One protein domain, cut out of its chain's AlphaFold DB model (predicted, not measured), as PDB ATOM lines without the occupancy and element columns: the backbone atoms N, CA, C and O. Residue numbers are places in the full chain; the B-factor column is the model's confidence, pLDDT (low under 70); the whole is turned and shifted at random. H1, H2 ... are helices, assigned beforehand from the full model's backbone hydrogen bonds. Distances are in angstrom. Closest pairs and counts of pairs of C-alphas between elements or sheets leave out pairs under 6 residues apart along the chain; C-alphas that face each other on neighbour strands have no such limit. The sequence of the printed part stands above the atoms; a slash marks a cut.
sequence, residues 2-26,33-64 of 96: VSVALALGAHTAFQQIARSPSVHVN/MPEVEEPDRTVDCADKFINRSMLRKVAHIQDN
ATOM      1  N   VAL A   2     -43.276 -50.858 -38.585       89.44
ATOM      2  CA  VAL A   2     -43.829 -50.284 -37.334       89.44
ATOM      3  C   VAL A   2     -43.135 -50.787 -36.057       89.44
ATOM      4  O   VAL A   2     -42.827 -49.995 -35.173       89.44
ATOM      5  N   SER A   3     -42.814 -52.082 -35.976       90.19
ATOM      6  CA  SER A   3     -42.129 -52.678 -34.815       90.19
ATOM      7  C   SER A   3     -40.747 -52.071 -34.547       90.19
ATOM      8  O   SER A   3     -40.401 -51.790 -33.405       90.19
ATOM      9  N   VAL A   4     -39.974 -51.825 -35.607       87.25
ATOM     10  CA  VAL A   4     -38.641 -51.209 -35.522       87.25
ATOM     11  C   VAL A   4     -38.751 -49.761 -35.045       87.25
ATOM     12  O   VAL A   4     -37.999 -49.353 -34.166       87.25
ATOM     13  N   ALA A   5     -39.721 -49.002 -35.567       86.69
ATOM     14  CA  ALA A   5     -39.964 -47.628 -35.134       86.69
ATOM     15  C   ALA A   5     -40.343 -47.553 -33.643       86.69
ATOM     16  O   ALA A   5     -39.789 -46.739 -32.908       86.69
ATOM     17  N   LEU A   6     -41.220 -48.452 -33.179       91.75
ATOM     18  CA  LEU A   6     -41.587 -48.574 -31.765       91.75
ATOM     19  C   LEU A   6     -40.389 -48.931 -30.879       91.75
ATOM     20  O   LEU A   6     -40.199 -48.304 -29.842       91.75
ATOM     21  N   ALA A   7     -39.560 -49.893 -31.288       88.06
ATOM     22  CA  ALA A   7     -38.375 -50.289 -30.529       88.06
ATOM     23  C   ALA A   7     -37.359 -49.142 -30.410       88.06
ATOM     24  O   ALA A   7     -36.823 -48.897 -29.329       88.06
ATOM     25  N   LEU A   8     -37.128 -48.405 -31.502       87.25
ATOM     26  CA  LEU A   8     -36.246 -47.239 -31.506       87.25
ATOM     27  C   LEU A   8     -36.793 -46.128 -30.606       87.25
ATOM     28  O   LEU A   8     -36.051 -45.621 -29.767       87.25
ATOM     29  N   GLY A   9     -38.080 -45.796 -30.729       86.75
ATOM     30  CA  GLY A   9     -38.735 -44.787 -29.895       86.75
ATOM     31  C   GLY A   9     -38.737 -45.152 -28.407       86.75
ATOM     32  O   GLY A   9     -38.421 -44.321 -27.560       86.75
ATOM     33  N   ALA A  10     -39.022 -46.411 -28.069       89.38
ATOM     34  CA  ALA A  10     -38.990 -46.882 -26.688       89.38
ATOM     35  C   ALA A  10     -37.570 -46.837 -26.103       89.38
ATOM     36  O   ALA A  10     -37.374 -46.393 -24.972       89.38
ATOM     37  N   HIS A  11     -36.562 -47.250 -26.879       87.81
ATOM     38  CA  HIS A  11     -35.173 -47.227 -26.431       87.81
ATOM     39  C   HIS A  11     -34.662 -45.792 -26.215       87.81
ATOM     40  O   HIS A  11     -33.966 -45.531 -25.231       87.81
ATOM     41  N   THR A  12     -35.004 -44.849 -27.100       85.38
ATOM     42  CA  THR A  12     -34.608 -43.439 -26.949       85.38
ATOM     43  C   THR A  12     -35.326 -42.769 -25.781       85.38
ATOM     44  O   THR A  12     -34.673 -42.077 -25.000       85.38
ATOM     45  N   ALA A  13     -36.622 -43.029 -25.595       87.31
ATOM     46  CA  ALA A  13     -37.384 -42.523 -24.455       87.31
ATOM     47  C   ALA A  13     -36.819 -43.046 -23.125       87.31
ATOM     48  O   ALA A  13     -36.532 -42.264 -22.217       87.31
ATOM     49  N   PHE A  14     -36.567 -44.357 -23.026       86.88
ATOM     50  CA  PHE A  14     -35.955 -44.951 -21.835       86.88
ATOM     51  C   PHE A  14     -34.589 -44.335 -21.537       86.88
ATOM     52  O   PHE A  14     -34.262 -44.044 -20.389       86.88
ATOM     53  N   GLN A  15     -33.788 -44.094 -22.570       85.94
ATOM     54  CA  GLN A  15     -32.493 -43.462 -22.407       85.94
ATOM     55  C   GLN A  15     -32.587 -42.019 -21.896       85.94
ATOM     56  O   GLN A  15     -31.809 -41.651 -21.017       85.94
ATOM     57  N   GLN A  16     -33.517 -41.216 -22.417       84.50
ATOM     58  CA  GLN A  16     -33.718 -39.838 -21.963       84.50
ATOM     59  C   GLN A  16     -34.225 -39.771 -20.524       84.50
ATOM     60  O   GLN A  16     -33.815 -38.891 -19.779       84.50
ATOM     61  N   ILE A  17     -35.055 -40.717 -20.097       84.69
ATOM     62  CA  ILE A  17     -35.606 -40.706 -18.738       84.69
ATOM     63  C   ILE A  17     -34.610 -41.289 -17.729       84.69
ATOM     64  O   ILE A  17     -34.396 -40.716 -16.668       84.69
ATOM     65  N   ALA A  18     -33.994 -42.431 -18.042       82.12
ATOM     66  CA  ALA A  18     -33.199 -43.182 -17.070       82.12
ATOM     67  C   ALA A  18     -31.731 -42.746 -16.998       82.12
ATOM     68  O   ALA A  18     -31.059 -43.031 -16.009       82.12
ATOM     69  N   ARG A  19     -31.199 -42.142 -18.067       82.31
ATOM     70  CA  ARG A  19     -29.766 -41.825 -18.170       82.31
ATOM     71  C   ARG A  19     -29.492 -40.336 -18.315       82.31
ATOM     72  O   ARG A  19     -28.334 -39.967 -18.211       82.31
ATOM     73  N   SER A  20     -30.501 -39.490 -18.543       81.56
ATOM     74  CA  SER A  20     -30.262 -38.047 -18.636       81.56
ATOM     75  C   SER A  20     -29.714 -37.509 -17.310       81.56
ATOM     76  O   SER A  20     -30.330 -37.747 -16.269       81.56
ATOM     77  N   PRO A  21     -28.596 -36.762 -17.328       81.56
ATOM     78  CA  PRO A  21     -28.043 -36.149 -16.123       81.56
ATOM     79  C   PRO A  21     -28.989 -35.104 -15.510       81.56
ATOM     80  O   PRO A  21     -28.947 -34.877 -14.307       81.56
ATOM     81  N   SER A  22     -29.895 -34.522 -16.306       78.38
ATOM     82  CA  SER A  22     -30.886 -33.541 -15.842       78.38
ATOM     83  C   SER A  22     -32.098 -34.170 -15.147       78.38
ATOM     84  O   SER A  22     -32.914 -33.455 -14.570       78.38
ATOM     85  N   VAL A  23     -32.260 -35.498 -15.210       77.56
ATOM     86  CA  VAL A  23     -33.390 -36.198 -14.590       77.56
ATOM     87  C   VAL A  23     -32.913 -36.874 -13.311       77.56
ATOM     88  O   VAL A  23     -32.290 -37.934 -13.333       77.56
ATOM     89  N   HIS A  24     -33.248 -36.272 -12.171       76.19
ATOM     90  CA  HIS A  24     -32.937 -36.821 -10.857       76.19
ATOM     91  C   HIS A  24     -34.219 -37.147 -10.087       76.19
ATOM     92  O   HIS A  24     -35.013 -36.271  -9.748       76.19
ATOM     93  N   VAL A  25     -34.425 -38.430  -9.787       71.94
ATOM     94  CA  VAL A  25     -35.621 -38.907  -9.082       71.94
ATOM     95  C   VAL A  25     -35.254 -39.259  -7.642       71.94
ATOM     96  O   VAL A  25     -35.114 -40.425  -7.286       71.94
ATOM     97  N   ASN A  26     -35.096 -38.240  -6.796       77.25
ATOM     98  CA  ASN A  26     -34.954 -38.419  -5.350       77.25
ATOM     99  C   ASN A  26     -35.927 -37.496  -4.617       77.25
ATOM    100  O   ASN A  26     -35.795 -36.273  -4.634       77.25
ATOM    101  N   MET A  33     -29.312 -29.238  -6.365       80.06
ATOM    102  CA  MET A  33     -28.738 -29.406  -7.696       80.06
ATOM    103  C   MET A  33     -27.804 -30.626  -7.700       80.06
ATOM    104  O   MET A  33     -26.764 -30.584  -7.035       80.06
ATOM    105  N   PRO A  34     -28.122 -31.697  -8.452       76.94
ATOM    106  CA  PRO A  34     -27.337 -32.933  -8.437       76.94
ATOM    107  C   PRO A  34     -25.919 -32.738  -8.987       76.94
ATOM    108  O   PRO A  34     -25.000 -33.422  -8.549       76.94
ATOM    109  N   GLU A  35     -25.718 -31.765  -9.878       77.44
ATOM    110  CA  GLU A  35     -24.397 -31.355 -10.375       77.44
ATOM    111  C   GLU A  35     -23.478 -30.842  -9.255       77.44
ATOM    112  O   GLU A  35     -22.261 -30.983  -9.339       77.44
ATOM    113  N   VAL A  36     -24.065 -30.272  -8.197       78.44
ATOM    114  CA  VAL A  36     -23.339 -29.666  -7.078       78.44
ATOM    115  C   VAL A  36     -23.206 -30.643  -5.913       78.44
ATOM    116  O   VAL A  36     -22.121 -30.758  -5.359       78.44
ATOM    117  N   GLU A  37     -24.275 -31.353  -5.536       79.38
ATOM    118  CA  GLU A  37     -24.254 -32.285  -4.394       79.38
ATOM    119  C   GLU A  37     -23.683 -33.669  -4.726       79.38
ATOM    120  O   GLU A  37     -22.990 -34.266  -3.905       79.38
ATOM    121  N   GLU A  38     -23.974 -34.207  -5.911       80.44
ATOM    122  CA  GLU A  38     -23.569 -35.555  -6.326       80.44
ATOM    123  C   GLU A  38     -22.881 -35.507  -7.704       80.44
ATOM    124  O   GLU A  38     -23.396 -36.067  -8.684       80.44
ATOM    125  N   PRO A  39     -21.702 -34.856  -7.806       83.25
ATOM    126  CA  PRO A  39     -21.019 -34.691  -9.085       83.25
ATOM    127  C   PRO A  39     -20.674 -36.045  -9.718       83.25
ATOM    128  O   PRO A  39     -20.988 -36.262 -10.883       83.25
ATOM    129  N   ASP A  40     -20.140 -37.003  -8.951       83.38
ATOM    130  CA  ASP A  40     -19.706 -38.311  -9.475       83.38
ATOM    131  C   ASP A  40     -20.852 -39.085 -10.143       83.38
ATOM    132  O   ASP A  40     -20.701 -39.653 -11.227       83.38
ATOM    133  N   ARG A  41     -22.035 -39.066  -9.515       84.12
ATOM    134  CA  ARG A  41     -23.238 -39.707 -10.056       84.12
ATOM    135  C   ARG A  41     -23.678 -39.022 -11.344       84.12
ATOM    136  O   ARG A  41     -24.040 -39.696 -12.306       84.12
ATOM    137  N   THR A  42     -23.663 -37.693 -11.360       85.12
ATOM    138  CA  THR A  42     -24.082 -36.906 -12.522       85.12
ATOM    139  C   THR A  42     -23.153 -37.146 -13.713       85.12
ATOM    140  O   THR A  42     -23.630 -37.308 -14.837       85.12
ATOM    141  N   VAL A  43     -21.847 -37.285 -13.466       86.44
ATOM    142  CA  VAL A  43     -20.848 -37.641 -14.485       86.44
ATOM    143  C   VAL A  43     -21.075 -39.044 -15.041       86.44
ATOM    144  O   VAL A  43     -21.100 -39.214 -16.258       86.44
ATOM    145  N   ASP A  44     -21.295 -40.040 -14.184       86.38
ATOM    146  CA  ASP A  44     -21.572 -41.417 -14.612       86.38
ATOM    147  C   ASP A  44     -22.886 -41.519 -15.415       86.38
ATOM    148  O   ASP A  44     -22.961 -42.190 -16.450       86.38
ATOM    149  N   CYS A  45     -23.924 -40.787 -14.997       85.81
ATOM    150  CA  CYS A  45     -25.160 -40.641 -15.763       85.81
ATOM    151  C   CYS A  45     -24.899 -40.005 -17.134       85.81
ATOM    152  O   CYS A  45     -25.331 -40.560 -18.146       85.81
ATOM    153  N   ALA A  46     -24.158 -38.896 -17.190       84.81
ATOM    154  CA  ALA A  46     -23.804 -38.234 -18.441       84.81
ATOM    155  C   ALA A  46     -23.006 -39.166 -19.365       84.81
ATOM    156  O   ALA A  46     -23.321 -39.276 -20.550       84.81
ATOM    157  N   ASP A  47     -22.038 -39.913 -18.837       86.50
ATOM    158  CA  ASP A  47     -21.245 -40.856 -19.620       86.50
ATOM    159  C   ASP A  47     -22.123 -41.951 -20.246       86.50
ATOM    160  O   ASP A  47     -22.104 -42.182 -21.461       86.50
ATOM    161  N   LYS A  48     -23.014 -42.542 -19.444       86.44
ATOM    162  CA  LYS A  48     -24.010 -43.520 -19.908       86.44
ATOM    163  C   LYS A  48     -25.037 -42.912 -20.862       86.44
ATOM    164  O   LYS A  48     -25.552 -43.626 -21.725       86.44
ATOM    165  N   PHE A  49     -25.367 -41.631 -20.733       86.12
ATOM    166  CA  PHE A  49     -26.290 -40.951 -21.635       86.12
ATOM    167  C   PHE A  49     -25.709 -40.843 -23.044       86.12
ATOM    168  O   PHE A  49     -26.405 -41.147 -24.011       86.12
ATOM    169  N   ILE A  50     -24.431 -40.486 -23.167       84.50
ATOM    170  CA  ILE A  50     -23.774 -40.321 -24.465       84.50
ATOM    171  C   ILE A  50     -23.345 -41.671 -25.052       84.50
ATOM    172  O   ILE A  50     -23.743 -42.020 -26.165       84.50
ATOM    173  N   ASN A  51     -22.605 -42.479 -24.284       84.69
ATOM    174  CA  ASN A  51     -21.966 -43.711 -24.767       84.69
ATOM    175  C   ASN A  51     -22.963 -44.820 -25.109       84.69
ATOM    176  O   ASN A  51     -22.636 -45.777 -25.809       84.69
ATOM    177  N   ARG A  52     -24.194 -44.726 -24.606       83.94
ATOM    178  CA  ARG A  52     -25.242 -45.733 -24.807       83.94
ATOM    179  C   ARG A  52     -26.324 -45.254 -25.781       83.94
ATOM    180  O   ARG A  52     -27.320 -45.949 -25.959       83.94
ATOM    181  N   SER A  53     -26.134 -44.083 -26.411       84.00
ATOM    182  CA  SER A  53     -27.067 -43.504 -27.387       84.00
ATOM    183  C   SER A  53     -26.909 -44.118 -28.760       84.00
ATOM    184  O   SER A  53     -25.885 -43.947 -29.412       84.00
ATOM    185  N   MET A  54     -27.956 -44.816 -29.201       84.12
ATOM    186  CA  MET A  54     -28.000 -45.440 -30.523       84.12
ATOM    187  C   MET A  54     -27.925 -44.386 -31.628       84.12
ATOM    188  O   MET A  54     -27.076 -44.490 -32.503       84.12
ATOM    189  N   LEU A  55     -28.746 -43.333 -31.550       84.44
ATOM    190  CA  LEU A  55     -28.781 -42.284 -32.575       84.44
ATOM    191  C   LEU A  55     -27.450 -41.549 -32.690       84.44
ATOM    192  O   LEU A  55     -26.991 -41.290 -33.794       84.44
ATOM    193  N   ARG A  56     -26.795 -41.268 -31.560       84.44
ATOM    194  CA  ARG A  56     -25.498 -40.593 -31.580       84.44
ATOM    195  C   ARG A  56     -24.393 -41.477 -32.156       84.44
ATOM    196  O   ARG A  56     -23.548 -40.971 -32.876       84.44
ATOM    197  N   LYS A  57     -24.412 -42.786 -31.880       86.38
ATOM    198  CA  LYS A  57     -23.473 -43.732 -32.505       86.38
ATOM    199  C   LYS A  57     -23.702 -43.862 -34.003       86.38
ATOM    200  O   LYS A  57     -22.742 -43.906 -34.754       86.38
ATOM    201  N   VAL A  58     -24.962 -43.918 -34.432       85.19
ATOM    202  CA  VAL A  58     -25.305 -43.975 -35.858       85.19
ATOM    203  C   VAL A  58     -24.871 -42.692 -36.564       85.19
ATOM    204  O   VAL A  58     -24.230 -42.782 -37.602       85.19
ATOM    205  N   ALA A  59     -25.140 -41.522 -35.976       82.50
ATOM    206  CA  ALA A  59     -24.673 -40.241 -36.504       82.50
ATOM    207  C   ALA A  59     -23.140 -40.186 -36.584       82.50
ATOM    208  O   ALA A  59     -22.600 -39.846 -37.622       82.50
ATOM    209  N   HIS A  60     -22.440 -40.639 -35.542       80.12
ATOM    210  CA  HIS A  60     -20.978 -40.670 -35.527       80.12
ATOM    211  C   HIS A  60     -20.369 -41.585 -36.605       80.12
ATOM    212  O   HIS A  60     -19.299 -41.299 -37.122       80.12
ATOM    213  N   ILE A  61     -21.050 -42.674 -36.977       78.44
ATOM    214  CA  ILE A  61     -20.628 -43.528 -38.102       78.44
ATOM    215  C   ILE A  61     -20.871 -42.831 -39.454       78.44
ATOM    216  O   ILE A  61     -20.161 -43.104 -40.418       78.44
ATOM    217  N   GLN A  62     -21.884 -41.963 -39.532       76.69
ATOM    218  CA  GLN A  62     -22.227 -41.194 -40.732       76.69
ATOM    219  C   GLN A  62     -21.402 -39.913 -40.886       76.69
ATOM    220  O   GLN A  62     -21.298 -39.404 -42.003       76.69
ATOM    221  N   ASP A  63     -20.819 -39.397 -39.803       71.75
ATOM    222  CA  ASP A  63     -19.918 -38.254 -39.860       71.75
ATOM    223  C   ASP A  63     -18.705 -38.616 -40.728       71.75
ATOM    224  O   ASP A  63     -17.916 -39.515 -40.425       71.75
ATOM    225  N   ASN A  64     -18.570 -37.917 -41.858       63.53
ATOM    226  CA  ASN A  64     -17.401 -38.043 -42.716       63.53
ATOM    227  C   ASN A  64     -16.153 -37.726 -41.889       63.53
ATOM    228  O   ASN A  64     -16.108 -36.688 -41.229       63.53
TER     229      ASN A  64
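Overview. This is residues 2 to 26 and 33 to 64 of the 96 residues of the protein "NADH-ubiquinone reductase complex 1 MLRQ subunit" of Senna tora (UniProt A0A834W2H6). Two longer helices, H1 and H3, run opposite ways and overlap only in part, while H4 turns off beyond the end of H3 and short H2 sits at its start. Residues 2 to 7 of H1 and 56 to 64, mostly H4, stick out. The 57 printed residues hold four named helices, H1 to H4 in order, and no named strand: all helix, loose, radius of gyration of the C-alphas 13.6 A, spans 41 by 29 by 11 A.

Arrangement. H1, residues 2 to 19, touches H3, residues 39 to 51, with residues 15 to 19 alone, at a shallow tilt of 18 degrees; their closest C-alphas, Arg 19 and Phe 49, are 5.0 A apart. H4, residues 54 to 62, is close to H3 but not clearly touching, at a steep tilt of 56 degrees; the closest C-alphas, Ile 50 and Arg 56, are 7.3 A apart. H2, residues 34 to 37, is apart from H4. In H1, H3 and H4 every O i to N i+4 pair is within hydrogen-bond range; H2 is too short for one.

Along the chain. H1 begins at C-alpha 2 (-43.829, -50.284, -37.334) and spans 25.2 A, H3 18.1 A; H4 ends at C-alpha 62 (-22.227, -41.194, -40.732).

Size, cuts and confidence. Residues 27 to 32 are not printed; C-alphas 26 and 33 are 11.2 A apart. The links H2 to H3 and H3 to H4 are tight. Residue 64 alone has pLDDT under 70.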